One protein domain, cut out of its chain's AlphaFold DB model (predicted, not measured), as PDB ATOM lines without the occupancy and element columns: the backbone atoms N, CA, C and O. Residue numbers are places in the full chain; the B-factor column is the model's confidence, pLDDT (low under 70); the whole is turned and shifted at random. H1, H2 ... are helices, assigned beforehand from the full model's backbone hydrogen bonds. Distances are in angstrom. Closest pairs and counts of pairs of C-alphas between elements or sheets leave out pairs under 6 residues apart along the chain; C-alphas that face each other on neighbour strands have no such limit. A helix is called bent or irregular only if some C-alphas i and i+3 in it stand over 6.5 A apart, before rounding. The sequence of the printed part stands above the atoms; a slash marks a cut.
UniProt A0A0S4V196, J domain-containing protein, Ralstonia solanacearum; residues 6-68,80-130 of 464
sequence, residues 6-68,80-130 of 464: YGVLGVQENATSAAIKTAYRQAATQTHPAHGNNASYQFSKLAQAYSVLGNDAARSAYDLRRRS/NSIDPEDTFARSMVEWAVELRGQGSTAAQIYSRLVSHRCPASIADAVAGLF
ATOM      1  N   TYR A   6     243.019 132.516 171.363       91.81
ATOM      2  CA  TYR A   6     244.043 132.286 170.339       91.81
ATOM      3  C   TYR A   6     244.597 130.864 170.445       91.81
ATOM      4  O   TYR A   6     244.694 130.166 169.434       91.81
ATOM      5  N   GLY A   7     244.850 130.399 171.672       89.19
ATOM      6  CA  GLY A   7     245.213 129.018 171.971       89.19
ATOM      7  C   GLY A   7     244.133 128.018 171.553       89.19
ATOM      8  O   GLY A   7     244.459 126.992 170.963       89.19
ATOM      9  N   VAL A   8     242.850 128.343 171.766       90.31
ATOM     10  CA  VAL A   8     241.715 127.504 171.326       90.31
ATOM     11  C   VAL A   8     241.668 127.351 169.801       90.31
ATOM     12  O   VAL A   8     241.385 126.260 169.316       90.31
ATOM     13  N   LEU A   9     241.964 128.410 169.039       90.94
ATOM     14  CA  LEU A   9     242.039 128.342 167.572       90.94
ATOM     15  C   LEU A   9     243.398 127.839 167.047       90.94
ATOM     16  O   LEU A   9     243.532 127.620 165.845       90.94
ATOM     17  N   GLY A  10     244.403 127.668 167.912       91.25
ATOM     18  CA  GLY A  10     245.748 127.232 167.529       91.25
ATOM     19  C   GLY A  10     246.549 128.275 166.739       91.25
ATOM     20  O   GLY A  10     247.400 127.906 165.930       91.25
ATOM     21  N   VAL A  11     246.283 129.569 166.938       93.94
ATOM     22  CA  VAL A  11     246.944 130.672 166.217       93.94
ATOM     23  C   VAL A  11     247.734 131.581 167.161       93.94
ATOM     24  O   VAL A  11     247.469 131.639 168.357       93.94
ATOM     25  N   GLN A  12     248.710 132.315 166.620       92.50
ATOM     26  CA  GLN A  12     249.433 133.349 167.370       92.50
ATOM     27  C   GLN A  12     248.570 134.609 167.556       92.50
ATOM     28  O   GLN A  12     247.672 134.885 166.763       92.50
ATOM     29  N   GLU A  13     248.868 135.418 168.574       89.00
ATOM     30  CA  GLU A  13     248.105 136.641 168.890       89.00
ATOM     31  C   GLU A  13     248.125 137.683 167.763       89.00
ATOM     32  O   GLU A  13     247.163 138.427 167.569       89.00
ATOM     33  N   ASN A  14     249.205 137.706 166.979       88.81
ATOM     34  CA  ASN A  14     249.379 138.571 165.813       88.81
ATOM     35  C   ASN A  14     248.753 137.995 164.525       88.81
ATOM     36  O   ASN A  14     248.963 138.554 163.448       88.81
ATOM     37  N   ALA A  15     248.003 136.887 164.603       92.12
ATOM     38  CA  ALA A  15     247.389 136.267 163.436       92.12
ATOM     39  C   ALA A  15     246.450 137.240 162.707       92.12
ATOM     40  O   ALA A  15     245.680 137.986 163.319       92.12
ATOM     41  N   THR A  16     246.490 137.213 161.375       93.19
ATOM     42  CA  THR A  16     245.595 138.018 160.536       93.19
ATOM     43  C   THR A  16     244.160 137.490 160.613       93.19
ATOM     44  O   THR A  16     243.938 136.311 160.900       93.19
ATOM     45  N   SER A  17     243.163 138.326 160.302       87.62
ATOM     46  CA  SER A  17     241.757 137.888 160.280       87.62
ATOM     47  C   SER A  17     241.543 136.721 159.299       87.62
ATOM     48  O   SER A  17     240.802 135.791 159.600       87.62
ATOM     49  N   ALA A  18     242.268 136.685 158.174       86.94
ATOM     50  CA  ALA A  18     242.243 135.559 157.235       86.94
ATOM     51  C   ALA A  18     242.804 134.252 157.835       86.94
ATOM     52  O   ALA A  18     242.236 133.176 157.619       86.94
ATOM     53  N   ALA A  19     243.885 134.339 158.619       91.62
ATOM     54  CA  ALA A  19     244.458 133.189 159.317       91.62
ATOM     55  C   ALA A  19     243.501 132.652 160.394       91.62
ATOM     56  O   ALA A  19     243.306 131.443 160.482       91.62
ATOM     57  N   ILE A  20     242.830 133.538 161.137       93.94
ATOM     58  CA  ILE A  20     241.824 133.179 162.152       93.94
ATOM     59  C   ILE A  20     240.628 132.452 161.525       93.94
ATOM     60  O   ILE A  20     240.249 131.379 161.991       93.94
ATOM     61  N   LYS A  21     240.063 132.995 160.437       91.75
ATOM     62  CA  LYS A  21     238.945 132.370 159.706       91.75
ATOM     63  C   LYS A  21     239.308 130.986 159.173       91.75
ATOM     64  O   LYS A  21     238.518 130.050 159.263       91.75
ATOM     65  N   THR A  22     240.520 130.848 158.641       92.56
ATOM     66  CA  THR A  22     241.012 129.575 158.101       92.56
ATOM     67  C   THR A  22     241.245 128.546 159.204       92.56
ATOM     68  O   THR A  22     240.772 127.418 159.075       92.56
ATOM     69  N   ALA A  23     241.900 128.939 160.299       93.88
ATOM     70  CA  ALA A  23     242.154 128.071 161.444       93.88
ATOM     71  C   ALA A  23     240.847 127.576 162.081       93.88
ATOM     72  O   ALA A  23     240.697 126.379 162.321       93.88
ATOM     73  N   TYR A  24     239.860 128.466 162.253       95.00
ATOM     74  CA  TYR A  24     238.537 128.080 162.739       95.00
ATOM     75  C   TYR A  24     237.867 127.050 161.827       95.00
ATOM     76  O   TYR A  24     237.475 125.993 162.308       95.00
ATOM     77  N   ARG A  25     237.773 127.305 160.513       93.38
ATOM     78  CA  ARG A  25     237.138 126.364 159.571       93.38
ATOM     79  C   ARG A  25     237.810 124.992 159.580       93.38
ATOM     80  O   ARG A  25     237.122 123.974 159.566       93.38
ATOM     81  N   GLN A  26     239.140 124.953 159.621       91.38
ATOM     82  CA  GLN A  26     239.903 123.703 159.662       91.38
ATOM     83  C   GLN A  26     239.668 122.924 160.957       91.38
ATOM     84  O   GLN A  26     239.448 121.719 160.903       91.38
ATOM     85  N   ALA A  27     239.687 123.594 162.108       90.31
ATOM     86  CA  ALA A  27     239.440 122.943 163.388       90.31
ATOM     87  C   ALA A  27     237.970 122.504 163.516       90.31
ATOM     88  O   ALA A  27     237.689 121.362 163.866       90.31
ATOM     89  N   ALA A  28     237.028 123.372 163.143       90.12
ATOM     90  CA  ALA A  28     235.599 123.123 163.274       90.12
ATOM     91  C   ALA A  28     235.097 122.010 162.341       90.12
ATOM     92  O   ALA A  28     234.257 121.223 162.758       90.12
ATOM     93  N   THR A  29     235.642 121.879 161.122       87.94
ATOM     94  CA  THR A  29     235.340 120.739 160.226       87.94
ATOM     95  C   THR A  29     235.848 119.409 160.780       87.94
ATOM     96  O   THR A  29     235.218 118.382 160.551       87.94
ATOM     97  N   GLN A  30     236.957 119.406 161.525       87.00
ATOM     98  CA  GLN A  30     237.496 118.199 162.162       87.00
ATOM     99  C   GLN A  30     236.699 117.793 163.402       87.00
ATOM    100  O   GLN A  30     236.547 116.604 163.668       87.00
ATOM    101  N   THR A  31     236.188 118.769 164.154       84.88
ATOM    102  CA  THR A  31     235.441 118.538 165.397       84.88
ATOM    103  C   THR A  31     233.924 118.590 165.211       84.88
ATOM    104  O   THR A  31     233.194 118.636 166.195       84.88
ATOM    105  N   HIS A  32     233.423 118.661 163.980       84.38
ATOM    106  CA  HIS A  32     231.994 118.827 163.742       84.38
ATOM    107  C   HIS A  32     231.201 117.603 164.262       84.38
ATOM    108  O   HIS A  32     231.583 116.473 163.942       84.38
ATOM    109  N   PRO A  33     230.088 117.781 165.008       78.12
ATOM    110  CA  PRO A  33     229.315 116.682 165.608       78.12
ATOM    111  C   PRO A  33     228.837 115.615 164.615       78.12
ATOM    112  O   PRO A  33     228.741 114.443 164.972       78.12
ATOM    113  N   ALA A  34     228.609 115.991 163.352       73.62
ATOM    114  CA  ALA A  34     228.272 115.044 162.278       73.62
ATOM    115  C   ALA A  34     229.341 113.958 162.018       73.62
ATOM    116  O   ALA A  34     229.035 112.969 161.359       73.62
ATOM    117  N   HIS A  35     230.567 114.112 162.534       73.81
ATOM    118  CA  HIS A  35     231.639 113.114 162.423       73.81
ATOM    119  C   HIS A  35     231.746 112.180 163.648       73.81
ATOM    120  O   HIS A  35     232.580 111.276 163.637       73.81
ATOM    121  N   GLY A  36     230.923 112.362 164.696       57.91
ATOM    122  CA  GLY A  36     230.833 111.450 165.849       57.91
ATOM    123  C   GLY A  36     230.764 112.109 167.241       57.91
ATOM    124  O   GLY A  36     231.007 113.300 167.431       57.91
ATOM    125  N   ASN A  37     230.460 111.291 168.255       52.19
ATOM    126  CA  ASN A  37     229.830 111.715 169.520       52.19
ATOM    127  C   ASN A  37     230.740 112.382 170.578       52.19
ATOM    128  O   ASN A  37     230.259 112.701 171.660       52.19
ATOM    129  N   ASN A  38     232.029 112.619 170.307       52.22
ATOM    130  CA  ASN A  38     232.981 113.129 171.317       52.22
ATOM    131  C   ASN A  38     233.484 114.563 171.075       52.22
ATOM    132  O   ASN A  38     234.338 115.051 171.815       52.22
ATOM    133  N   ALA A  39     232.968 115.258 170.059       59.22
ATOM    134  CA  ALA A  39     233.536 116.531 169.612       59.22
ATOM    135  C   ALA A  39     232.741 117.789 170.027       59.22
ATOM    136  O   ALA A  39     233.228 118.906 169.852       59.22
ATOM    137  N   SER A  40     231.567 117.630 170.654       65.69
ATOM    138  CA  SER A  40     230.643 118.735 170.977       65.69
ATOM    139  C   SER A  40     231.265 119.837 171.855       65.69
ATOM    140  O   SER A  40     231.086 121.028 171.592       65.69
ATOM    141  N   TYR A  41     232.084 119.470 172.849       77.06
ATOM    142  CA  TYR A  41     232.735 120.449 173.732       77.06
ATOM    143  C   TYR A  41     233.807 121.282 173.014       77.06
ATOM    144  O   TYR A  41     233.846 122.505 173.160       77.06
ATOM    145  N   GLN A  42     234.661 120.635 172.215       79.94
ATOM    146  CA  GLN A  42     235.709 121.329 171.462       79.94
ATOM    147  C   GLN A  42     235.112 122.181 170.342       79.94
ATOM    148  O   GLN A  42     235.506 123.331 170.174       79.94
ATOM    149  N   PHE A  43     234.094 121.671 169.646       84.81
ATOM    150  CA  PHE A  43     233.351 122.422 168.639       84.81
ATOM    151  C   PHE A  43     232.710 123.691 169.218       84.81
ATOM    152  O   PHE A  43     232.851 124.777 168.653       84.81
ATOM    153  N   SER A  44     232.097 123.582 170.400       83.56
ATOM    154  CA  SER A  44     231.513 124.727 171.108       83.56
ATOM    155  C   SER A  44     232.569 125.759 171.515       83.56
ATOM    156  O   SER A  44     232.368 126.960 171.331       83.56
ATOM    157  N   LYS A  45     233.730 125.310 172.013       84.12
ATOM    158  CA  LYS A  45     234.861 126.197 172.336       84.12
ATOM    159  C   LYS A  45     235.414 126.913 171.108       84.12
ATOM    160  O   LYS A  45     235.678 128.112 171.179       84.12
ATOM    161  N   LEU A  46     235.559 126.204 169.991       88.62
ATOM    162  CA  LEU A  46     236.000 126.781 168.722       88.62
ATOM    163  C   LEU A  46     235.018 127.854 168.240       88.62
ATOM    164  O   LEU A  46     235.448 128.941 167.856       88.62
ATOM    165  N   ALA A  47     233.709 127.588 168.310       86.56
ATOM    166  CA  ALA A  47     232.679 128.562 167.952       86.56
ATOM    167  C   ALA A  47     232.725 129.807 168.853       86.56
ATOM    168  O   ALA A  47     232.676 130.934 168.360       86.56
ATOM    169  N   GLN A  48     232.900 129.623 170.164       84.50
ATOM    170  CA  GLN A  48     233.045 130.731 171.108       84.50
ATOM    171  C   GLN A  48     234.291 131.576 170.807       84.50
ATOM    172  O   GLN A  48     234.186 132.800 170.713       84.50
ATOM    173  N   ALA A  49     235.446 130.943 170.585       88.50
ATOM    174  CA  ALA A  49     236.684 131.637 170.236       88.50
ATOM    175  C   ALA A  49     236.553 132.414 168.919       88.50
ATOM    176  O   ALA A  49     236.930 133.584 168.849       88.50
ATOM    177  N   TYR A  50     235.946 131.808 167.896       92.06
ATOM    178  CA  TYR A  50     235.714 132.464 166.611       92.06
ATOM    179  C   TYR A  50     234.699 133.609 166.691       92.06
ATOM    180  O   TYR A  50     234.899 134.638 166.051       92.06
ATOM    181  N   SER A  51     233.656 133.500 167.519       84.56
ATOM    182  CA  SER A  51     232.676 134.583 167.701       84.56
ATOM    183  C   SER A  51     233.293 135.884 168.231       84.56
ATOM    184  O   SER A  51     232.764 136.967 167.977       84.56
ATOM    185  N   VAL A  52     234.420 135.769 168.943       85.75
ATOM    186  CA  VAL A  52     235.177 136.892 169.500       85.75
ATOM    187  C   VAL A  52     236.310 137.298 168.561       85.75
ATOM    188  O   VAL A  52     236.415 138.468 168.214       85.75
ATOM    189  N   LEU A  53     237.147 136.353 168.123       90.31
ATOM    190  CA  LEU A  53     238.345 136.652 167.329       90.31
ATOM    191  C   LEU A  53     238.067 136.899 165.841       90.31
ATOM    192  O   LEU A  53     238.860 137.561 165.177       90.31
ATOM    193  N   GLY A  54     236.964 136.371 165.308       83.44
ATOM    194  CA  GLY A  54     236.549 136.550 163.915       83.44
ATOM    195  C   GLY A  54     235.898 137.907 163.628       83.44
ATOM    196  O   GLY A  54     235.712 138.252 162.463       83.44
ATOM    197  N   ASN A  55     235.562 138.682 164.666       84.06
ATOM    198  CA  ASN A  55     235.034 140.038 164.549       84.06
ATOM    199  C   ASN A  55     236.070 141.049 165.053       84.06
ATOM    200  O   ASN A  55     236.443 141.020 166.223       84.06
ATOM    201  N   ASP A  56     236.496 141.974 164.193       79.12
ATOM    202  CA  ASP A  56     237.604 142.885 164.509       79.12
ATOM    203  C   ASP A  56     237.317 143.787 165.729       79.12
ATOM    204  O   ASP A  56     238.209 144.036 166.544       79.12
ATOM    205  N   ALA A  57     236.066 144.227 165.922       75.19
ATOM    206  CA  ALA A  57     235.678 145.047 167.074       75.19
ATOM    207  C   ALA A  57     235.669 144.237 168.384       75.19
ATOM    208  O   ALA A  57     236.197 144.691 169.402       75.19
ATOM    209  N   ALA A  58     235.122 143.018 168.359       79.00
ATOM    210  CA  ALA A  58     235.103 142.122 169.515       79.00
ATOM    211  C   ALA A  58     236.511 141.626 169.885       79.00
ATOM    212  O   ALA A  58     236.848 141.565 171.069       79.00
ATOM    213  N   ARG A  59     237.356 141.349 168.884       88.19
ATOM    214  CA  ARG A  59     238.771 141.008 169.056       88.19
ATOM    215  C   ARG A  59     239.535 142.153 169.714       88.19
ATOM    216  O   ARG A  59     240.221 141.929 170.704       88.19
ATOM    217  N   SER A  60     239.349 143.383 169.235       80.62
ATOM    218  CA  SER A  60     239.982 144.571 169.818       80.62
ATOM    219  C   SER A  60     239.603 144.765 171.294       80.62
ATOM    220  O   SER A  60     240.473 144.961 172.147       80.62
ATOM    221  N   ALA A  61     238.316 144.614 171.629       77.69
ATOM    222  CA  ALA A  61     237.844 144.668 173.014       77.69
ATOM    223  C   ALA A  61     238.428 143.534 173.883       77.69
ATOM    224  O   ALA A  61     238.803 143.752 175.039       77.69
ATOM    225  N   TYR A  62     238.541 142.327 173.326       83.06
ATOM    226  CA  TYR A  62     239.152 141.176 173.989       83.06
ATOM    227  C   TYR A  62     240.646 141.390 174.275       83.06
ATOM    228  O   TYR A  62     241.097 141.170 175.403       83.06
ATOM    229  N   ASP A  63     241.395 141.882 173.290       85.56
ATOM    230  CA  ASP A  63     242.828 142.161 173.401       85.56
ATOM    231  C   ASP A  63     243.115 143.316 174.370       85.56
ATOM    232  O   ASP A  63     244.138 143.323 175.056       85.56
ATOM    233  N   LEU A  64     242.221 144.307 174.456       79.62
ATOM    234  CA  LEU A  64     242.315 145.384 175.444       79.62
ATOM    235  C   LEU A  64     242.154 144.843 176.873       79.62
ATOM    236  O   LEU A  64     242.965 145.151 177.745       79.62
ATOM    237  N   ARG A  65     241.160 143.975 177.099       78.94
ATOM    238  CA  ARG A  65     240.892 143.367 178.412       78.94
ATOM    239  C   ARG A  65     241.992 142.403 178.865       78.94
ATOM    240  O   ARG A  65     242.297 142.347 180.051       78.94
ATOM    241  N   ARG A  66     242.617 141.660 177.944       78.94
ATOM    242  CA  ARG A  66     243.747 140.763 178.268       78.94
ATOM    243  C   ARG A  66     245.014 141.502 178.694       78.94
ATOM    244  O   ARG A  66     245.822 140.931 179.418       78.94
ATOM    245  N   ARG A  67     245.194 142.750 178.249       74.62
ATOM    246  CA  ARG A  67     246.369 143.575 178.567       74.62
ATOM    247  C   ARG A  67     246.250 144.330 179.896       74.62
ATOM    248  O   ARG A  67     247.262 144.800 180.403       74.62
ATOM    249  N   SER A  68     245.052 144.436 180.479       69.00
ATOM    250  CA  SER A  68     244.849 145.011 181.817       69.00
ATOM    251  C   SER A  68     245.097 143.973 182.919       69.00
ATOM    252  O   SER A  68     244.472 142.916 182.915       69.00
ATOM    253  N   ASN A  80     224.485 130.133 176.310       46.22
ATOM    254  CA  ASN A  80     223.112 130.191 175.841       46.22
ATOM    255  C   ASN A  80     222.893 131.226 174.716       46.22
ATOM    256  O   ASN A  80     221.772 131.323 174.228       46.22
ATOM    257  N   SER A  81     223.910 132.004 174.301       55.53
ATOM    258  CA  SER A  81     223.774 133.004 173.217       55.53
ATOM    259  C   SER A  81     224.572 132.716 171.937       55.53
ATOM    260  O   SER A  81     224.381 133.417 170.942       55.53
ATOM    261  N   ILE A  82     225.450 131.705 171.929       66.44
ATOM    262  CA  ILE A  82     226.247 131.316 170.755       66.44
ATOM    263  C   ILE A  82     225.865 129.892 170.375       66.44
ATOM    264  O   ILE A  82     226.163 128.959 171.114       66.44
ATOM    265  N   ASP A  83     225.229 129.739 169.218       78.19
ATOM    266  CA  ASP A  83     224.946 128.439 168.621       78.19
ATOM    267  C   ASP A  83     226.167 127.997 167.781       78.19
ATOM    268  O   ASP A  83     226.502 128.664 166.789       78.19
ATOM    269  N   PRO A  84     226.893 126.926 168.164       81.38
ATOM    270  CA  PRO A  84     228.040 126.433 167.402       81.38
ATOM    271  C   PRO A  84     227.657 125.998 165.982       81.38
ATOM    272  O   PRO A  84     228.421 126.253 165.045       81.38
ATOM    273  N   GLU A  85     226.444 125.455 165.830       79.62
ATOM    274  CA  GLU A  85     225.806 125.107 164.557       79.62
ATOM    275  C   GLU A  85     225.081 126.297 163.894       79.62
ATOM    276  O   GLU A  85     224.457 126.124 162.862       79.62
ATOM    277  N   ASP A  86     225.206 127.533 164.392       76.94
ATOM    278  CA  ASP A  86     225.040 128.754 163.567       76.94
ATOM    279  C   ASP A  86     226.392 129.418 163.268       76.94
ATOM    280  O   ASP A  86     226.552 130.161 162.306       76.94
ATOM    281  N   THR A  87     227.417 129.164 164.070       82.31
ATOM    282  CA  THR A  87     228.722 129.813 163.889       82.31
ATOM    283  C   THR A  87     229.543 129.147 162.783       82.31
ATOM    284  O   THR A  87     230.155 129.822 161.950       82.31
ATOM    285  N   PHE A  88     229.527 127.817 162.740       86.69
ATOM    286  CA  PHE A  88     230.284 127.009 161.794       86.69
ATOM    287  C   PHE A  88     229.932 127.258 160.330       86.69
ATOM    288  O   PHE A  88     230.728 127.860 159.617       86.69
ATOM    289  N   ALA A  89     228.779 126.855 159.824       81.69
ATOM    290  CA  ALA A  89     228.424 127.180 158.473       81.69
ATOM    291  C   ALA A  89     228.270 128.657 158.200       81.69
ATOM    292  O   ALA A  89     228.589 128.938 157.068       81.69
ATOM    293  N   ARG A  90     228.047 129.599 159.142       77.12
ATOM    294  CA  ARG A  90     228.277 131.049 158.896       77.12
ATOM    295  C   ARG A  90     229.657 131.363 158.337       77.12
ATOM    296  O   ARG A  90     229.806 132.251 157.502       77.12
ATOM    297  N   SER A  91     230.660 130.607 158.760       86.25
ATOM    298  CA  SER A  91     232.001 130.689 158.190       86.25
ATOM    299  C   SER A  91     232.130 129.993 156.816       86.25
ATOM    300  O   SER A  91     233.043 130.316 156.056       86.25
ATOM    301  N   MET A  92     231.219 129.077 156.461       87.06
ATOM    302  CA  MET A  92     231.220 128.313 155.200       87.06
ATOM    303  C   MET A  92     230.621 129.055 154.000       87.06
ATOM    304  O   MET A  92     231.296 129.106 152.980       87.06
ATOM    305  N   VAL A  93     229.439 129.688 154.060       81.62
ATOM    306  CA  VAL A  93     229.063 130.650 152.984       81.62
ATOM    307  C   VAL A  93     229.913 131.911 153.033       81.62
ATOM    308  O   VAL A  93     230.119 132.488 151.976       81.62
ATOM    309  N   GLU A  94     230.510 132.308 154.166       78.19
ATOM    310  CA  GLU A  94     231.555 133.345 154.127       78.19
ATOM    311  C   GLU A  94     232.649 132.976 153.128       78.19
ATOM    312  O   GLU A  94     232.947 133.723 152.196       78.19
ATOM    313  N   TRP A  95     233.162 131.759 153.261       88.50
ATOM    314  CA  TRP A  95     234.143 131.230 152.336       88.50
ATOM    315  C   TRP A  95     233.573 131.003 150.923       88.50
ATOM    316  O   TRP A  95     234.248 131.277 149.934       88.50
ATOM    317  N   ALA A  96     232.315 130.579 150.786       82.81
ATOM    318  CA  ALA A  96     231.679 130.415 149.477       82.81
ATOM    319  C   ALA A  96     231.509 131.741 148.715       82.81
ATOM    320  O   ALA A  96     231.686 131.762 147.498       82.81
ATOM    321  N   VAL A  97     231.221 132.851 149.405       73.00
ATOM    322  CA  VAL A  97     231.178 134.196 148.810       73.00
ATOM    323  C   VAL A  97     232.561 134.592 148.290       73.00
ATOM    324  O   VAL A  97     232.660 135.095 147.172       73.00
ATOM    325  N   GLU A  98     233.630 134.318 149.046       76.81
ATOM    326  CA  GLU A  98     235.012 134.547 148.595       76.81
ATOM    327  C   GLU A  98     235.322 133.728 147.329       76.81
ATOM    328  O   GLU A  98     235.813 134.267 146.335       76.81
ATOM    329  N   LEU A  99     234.966 132.439 147.323       82.69
ATOM    330  CA  LEU A  99     235.137 131.550 146.169       82.69
ATOM    331  C   LEU A  99     234.338 132.023 144.948       82.69
ATOM    332  O   LEU A  99     234.834 131.953 143.819       82.69
ATOM    333  N   ARG A 100     233.120 132.533 145.158       75.25
ATOM    334  CA  ARG A 100     232.289 133.116 144.101       75.25
ATOM    335  C   ARG A 100     232.897 134.405 143.552       75.25
ATOM    336  O   ARG A 100     232.887 134.596 142.338       75.25
ATOM    337  N   GLY A 101     233.472 135.249 144.411       63.66
ATOM    338  CA  GLY A 101     234.231 136.440 144.011       63.66
ATOM    339  C   GLY A 101     235.463 136.112 143.159       63.66
ATOM    340  O   GLY A 101     235.848 136.905 142.307       63.66
ATOM    341  N   GLN A 102     236.025 134.910 143.320       82.88
ATOM    342  CA  GLN A 102     237.102 134.359 142.486       82.88
ATOM    343  C   GLN A 102     236.598 133.667 141.201       82.88
ATOM    344  O   GLN A 102     237.389 133.066 140.478       82.88
ATOM    345  N   GLY A 103     235.293 133.718 140.912       77.88
ATOM    346  CA  GLY A 103     234.690 133.133 139.710       77.88
ATOM    347  C   GLY A 103     234.259 131.667 139.833       77.88
ATOM    348  O   GLY A 103     233.891 131.068 138.824       77.88
ATOM    349  N   SER A 104     234.264 131.076 141.033       81.94
ATOM    350  CA  SER A 104     233.853 129.673 141.226       81.94
ATOM    351  C   SER A 104     232.348 129.477 140.996       81.94
ATOM    352  O   SER A 104     231.521 130.257 141.471       81.94
ATOM    353  N   THR A 105     231.967 128.414 140.291       89.50
ATOM    354  CA  THR A 105     230.569 127.971 140.108       89.50
ATOM    355  C   THR A 105     230.003 127.306 141.368       89.50
ATOM    356  O   THR A 105     230.769 126.882 142.232       89.50
ATOM    357  N   ALA A 106     228.675 127.170 141.472       81.88
ATOM    358  CA  ALA A 106     228.026 126.481 142.595       81.88
ATOM    359  C   ALA A 106     228.558 125.044 142.782       81.88
ATOM    360  O   ALA A 106     228.919 124.657 143.891       81.88
ATOM    361  N   ALA A 107     228.743 124.295 141.688       85.06
ATOM    362  CA  ALA A 107     229.329 122.953 141.721       85.06
ATOM    363  C   ALA A 107     230.787 122.941 142.226       85.06
ATOM    364  O   ALA A 107     231.182 122.073 143.006       85.06
ATOM    365  N   GLN A 108     231.598 123.926 141.825       88.94
ATOM    366  CA  GLN A 108     232.975 124.063 142.315       88.94
ATOM    367  C   GLN A 108     233.025 124.467 143.792       88.94
ATOM    368  O   GLN A 108     233.901 124.004 144.520       88.94
ATOM    369  N   ILE A 109     232.088 125.305 144.244       87.38
ATOM    370  CA  ILE A 109     231.934 125.681 145.652       87.38
ATOM    371  C   ILE A 109     231.585 124.443 146.480       87.38
ATOM    372  O   ILE A 109     232.288 124.154 147.445       87.38
ATOM    373  N   TYR A 110     230.578 123.670 146.063       90.25
ATOM    374  CA  TYR A 110     230.213 122.409 146.709       90.25
ATOM    375  C   TYR A 110     231.414 121.465 146.840       90.25
ATOM    376  O   TYR A 110     231.764 121.033 147.940       90.25
ATOM    377  N   SER A 111     232.100 121.208 145.720       89.19
ATOM    378  CA  SER A 111     233.257 120.311 145.669       89.19
ATOM    379  C   SER A 111     234.369 120.747 146.631       89.19
ATOM    380  O   SER A 111     234.911 119.910 147.355       89.19
ATOM    381  N   ARG A 112     234.659 122.054 146.711       91.56
ATOM    382  CA  ARG A 112     235.654 122.607 147.646       91.56
ATOM    383  C   ARG A 112     235.225 122.500 149.109       91.56
ATOM    384  O   ARG A 112     236.062 122.266 149.972       91.56
ATOM    385  N   LEU A 113     233.944 122.663 149.424       90.06
ATOM    386  CA  LEU A 113     233.467 122.552 150.806       90.06
ATOM    387  C   LEU A 113     233.564 121.110 151.305       90.06
ATOM    388  O   LEU A 113     234.121 120.858 152.377       90.06
ATOM    389  N   VAL A 114     233.090 120.157 150.503       89.31
ATOM    390  CA  VAL A 114     233.151 118.729 150.838       89.31
ATOM    391  C   VAL A 114     234.599 118.242 150.916       89.31
ATOM    392  O   VAL A 114     234.944 117.518 151.851       89.31
ATOM    393  N   SER A 115     235.489 118.691 150.018       88.94
ATOM    394  CA  SER A 115     236.914 118.322 150.078       88.94
ATOM    395  C   SER A 115     237.598 118.800 151.364       88.94
ATOM    396  O   SER A 115     238.585 118.212 151.799       88.94
ATOM    397  N   HIS A 116     237.052 119.835 152.004       87.00
ATOM    398  CA  HIS A 116     237.486 120.343 153.303       87.00
ATOM    399  C   HIS A 116     236.701 119.750 154.489       87.00
ATOM    400  O   HIS A 116     236.740 120.308 155.580       87.00
ATOM    401  N   ARG A 117     236.033 118.600 154.314       87.81
ATOM    402  CA  ARG A 117     235.254 117.889 155.351       87.81
ATOM    403  C   ARG A 117     234.058 118.677 155.900       87.81
ATOM    404  O   ARG A 117     233.607 118.419 157.017       87.81
ATOM    405  N   CYS A 118     233.520 119.617 155.123       85.69
ATOM    406  CA  CYS A 118     232.201 120.169 155.405       85.69
ATOM    407  C   CYS A 118     231.149 119.054 155.244       85.69
ATOM    408  O   CYS A 118     231.200 118.333 154.242       85.69
ATOM    409  N   PRO A 119     230.212 118.881 156.195       85.69
ATOM    410  CA  PRO A 119     229.108 117.941 156.034       85.69
ATOM    411  C   PRO A 119     228.370 118.194 154.720       85.69
ATOM    412  O   PRO A 119     228.037 119.339 154.412       85.69
ATOM    413  N   ALA A 120     228.103 117.132 153.956       79.88
ATOM    414  CA  ALA A 120     227.513 117.234 152.618       79.88
ATOM    415  C   ALA A 120     226.210 118.045 152.617       79.88
ATOM    416  O   ALA A 120     225.982 118.860 151.732       79.88
ATOM    417  N   SER A 121     225.412 117.886 153.669       75.06
ATOM    418  CA  SER A 121     224.133 118.558 153.852       75.06
ATOM    419  C   SER A 121     224.263 120.076 154.074       75.06
ATOM    420  O   SER A 121     223.423 120.849 153.622       75.06
ATOM    421  N   ILE A 122     225.357 120.518 154.702       76.12
ATOM    422  CA  ILE A 122     225.717 121.934 154.826       76.12
ATOM    423  C   ILE A 122     226.319 122.440 153.510       76.12
ATOM    424  O   ILE A 122     225.964 123.523 153.052       76.12
ATOM    425  N   ALA A 123     227.211 121.665 152.889       81.69
ATOM    426  CA  ALA A 123     227.851 122.033 151.627       81.69
ATOM    427  C   ALA A 123     226.829 122.234 150.495       81.69
ATOM    428  O   ALA A 123     226.954 123.199 149.741       81.69
ATOM    429  N   ASP A 124     225.804 121.379 150.415       76.12
ATOM    430  CA  ASP A 124     224.677 121.514 149.482       76.12
ATOM    431  C   ASP A 124     223.904 122.810 149.730       76.12
ATOM    432  O   ASP A 124     223.703 123.602 148.809       76.12
ATOM    433  N   ALA A 125     223.526 123.071 150.986       74.44
ATOM    434  CA  ALA A 125     222.804 124.286 151.353       74.44
ATOM    435  C   ALA A 125     223.608 125.561 151.033       74.44
ATOM    436  O   ALA A 125     223.049 126.544 150.553       74.44
ATOM    437  N   VAL A 126     224.924 125.541 151.267       76.88
ATOM    438  CA  VAL A 126     225.845 126.652 150.980       76.88
ATOM    439  C   VAL A 126     226.006 126.877 149.475       76.88
ATOM    440  O   VAL A 126     225.948 128.018 149.016       76.88
ATOM    441  N   ALA A 127     226.225 125.813 148.701       79.38
ATOM    442  CA  ALA A 127     226.421 125.897 147.256       79.38
ATOM    443  C   ALA A 127     225.141 126.315 146.519       79.38
ATOM    444  O   ALA A 127     225.207 127.119 145.586       79.38
ATOM    445  N   GLY A 128     223.981 125.834 146.981       75.06
ATOM    446  CA  GLY A 128     222.669 126.154 146.418       75.06
ATOM    447  C   GLY A 128     222.308 127.643 146.456       75.06
ATOM    448  O   GLY A 128     221.490 128.087 145.658       75.06
ATOM    449  N   LEU A 129     222.958 128.451 147.302       70.19
ATOM    450  CA  LEU A 129     222.753 129.909 147.331       70.19
ATOM    451  C   LEU A 129     223.253 130.638 146.074       70.19
ATOM    452  O   LEU A 129     222.921 131.808 145.880       70.19
ATOM    453  N   PHE A 130     224.081 129.988 145.251       75.62
ATOM    454  CA  PHE A 130     224.764 130.610 144.110       75.62
ATOM    455  C   PHE A 130     224.398 129.993 142.760       75.62
ATOM    456  O   PHE A 130     225.031 130.325 141.754       75.62
TER     457      PHE A 130
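What this domain is: This is residues 6 to 68 and 80 to 130 of the 464 residues of the protein "J domain-containing protein" of Ralstonia solanacearum (UniProt A0A0S4V196). Two helical hairpins, H2 with H3 and H6 with H7, sit at either end of the long helix H5, which links them and crosses both at a slant. The short helix H1 packs on the H2 and H3 hairpin, and H4 turns off the end of H3 at a corner, at one end of the longest axis. The printed part has 114 residues, with seven named helices, H1 to H7 in order along the chain, and no named strand; the class is all helix. It is compact, with a radius of gyration of the C-alphas of 14.6 A, and spans 48 by 35 by 23 A.

How they stand to each other: H5, residues 84 to 101, and H3, residues 40 to 53, are the hubs, touching four other helices each. They touch at a steep tilt of 56 degrees, the same way, H5 with residues 84 to 88 alone; the closest C-alphas, of Ala 47 and Pro 84, are 5.1 A apart. H2, residues 17 to 30, touches H5 at residues 88 to 92 alone, at a steep tilt of 57 degrees, opposite ways, with the C-alphas of Ala 28 and Phe 88 closest at 6.7 A. H2 and H3 form a hairpin, at a shallow tilt of 9 degrees, opposite ways; the C-alphas of Ala 28 and Phe 43 are closest, 5.9 A apart. H1, residues 6 to 9, touches H3, closest at the C-alphas of Val 8 and Leu 46, 6.3 A. H4, residues 56 to 67, and H3 touch only at the corner, about perpendicular at 84 degrees; the C-alphas of Leu 53 and Arg 59 are closest, 4.7 A apart. H7, residues 120 to 128, touches H5 at residues 89 to 96 alone, at a steep tilt of 43 degrees, the same way, with the C-alphas of Val 93 and Val 126 closest at 5.5 A. H6, residues 106 to 115, forms a hairpin with H7, at a shallow tilt of 25 degrees, opposite ways; the C-alphas of Ala 106 and Ala 127 are closest, 5.0 A apart. H2 and H3 are each apart from H6 and H7. Helix packing is mostly crossed, steep tilts outnumbering shallow ones, but only just: 2 of 6 pairs are shallow. Every O i to N i+4 pair is within hydrogen-bond range in H2, H3, H4, H6 and H7, and 12 of 14 in H5; H1 is too short for such a pair.

Where its parts are: H5 is 26.2 A from first to last C-alpha, from (228.040, 126.433, 167.402) to (234.231, 136.440, 144.011); it is neither bent nor irregular, but only just: C-alphas 86 and 89 are 6.3 A apart. H2 measures 20.2 A, H3 19.8 A, H4 16.6 A and H6 14.2 A. H1 begins at C-alpha 6, (244.043, 132.286, 170.339).

The domain as a whole: The C-alphas farthest apart, of Ser 68 and Ala 107, are 48.3 A apart. Residues 69 to 79 are not printed, and C-alphas 68 and 80 are 27.0 A apart across the cut, in the link from H4 to H5. Of the links printed whole, none is long. The mean pLDDT of the printed part is 82.1; residues 36 to 40, 68, 80 to 82 and 101 are under 70.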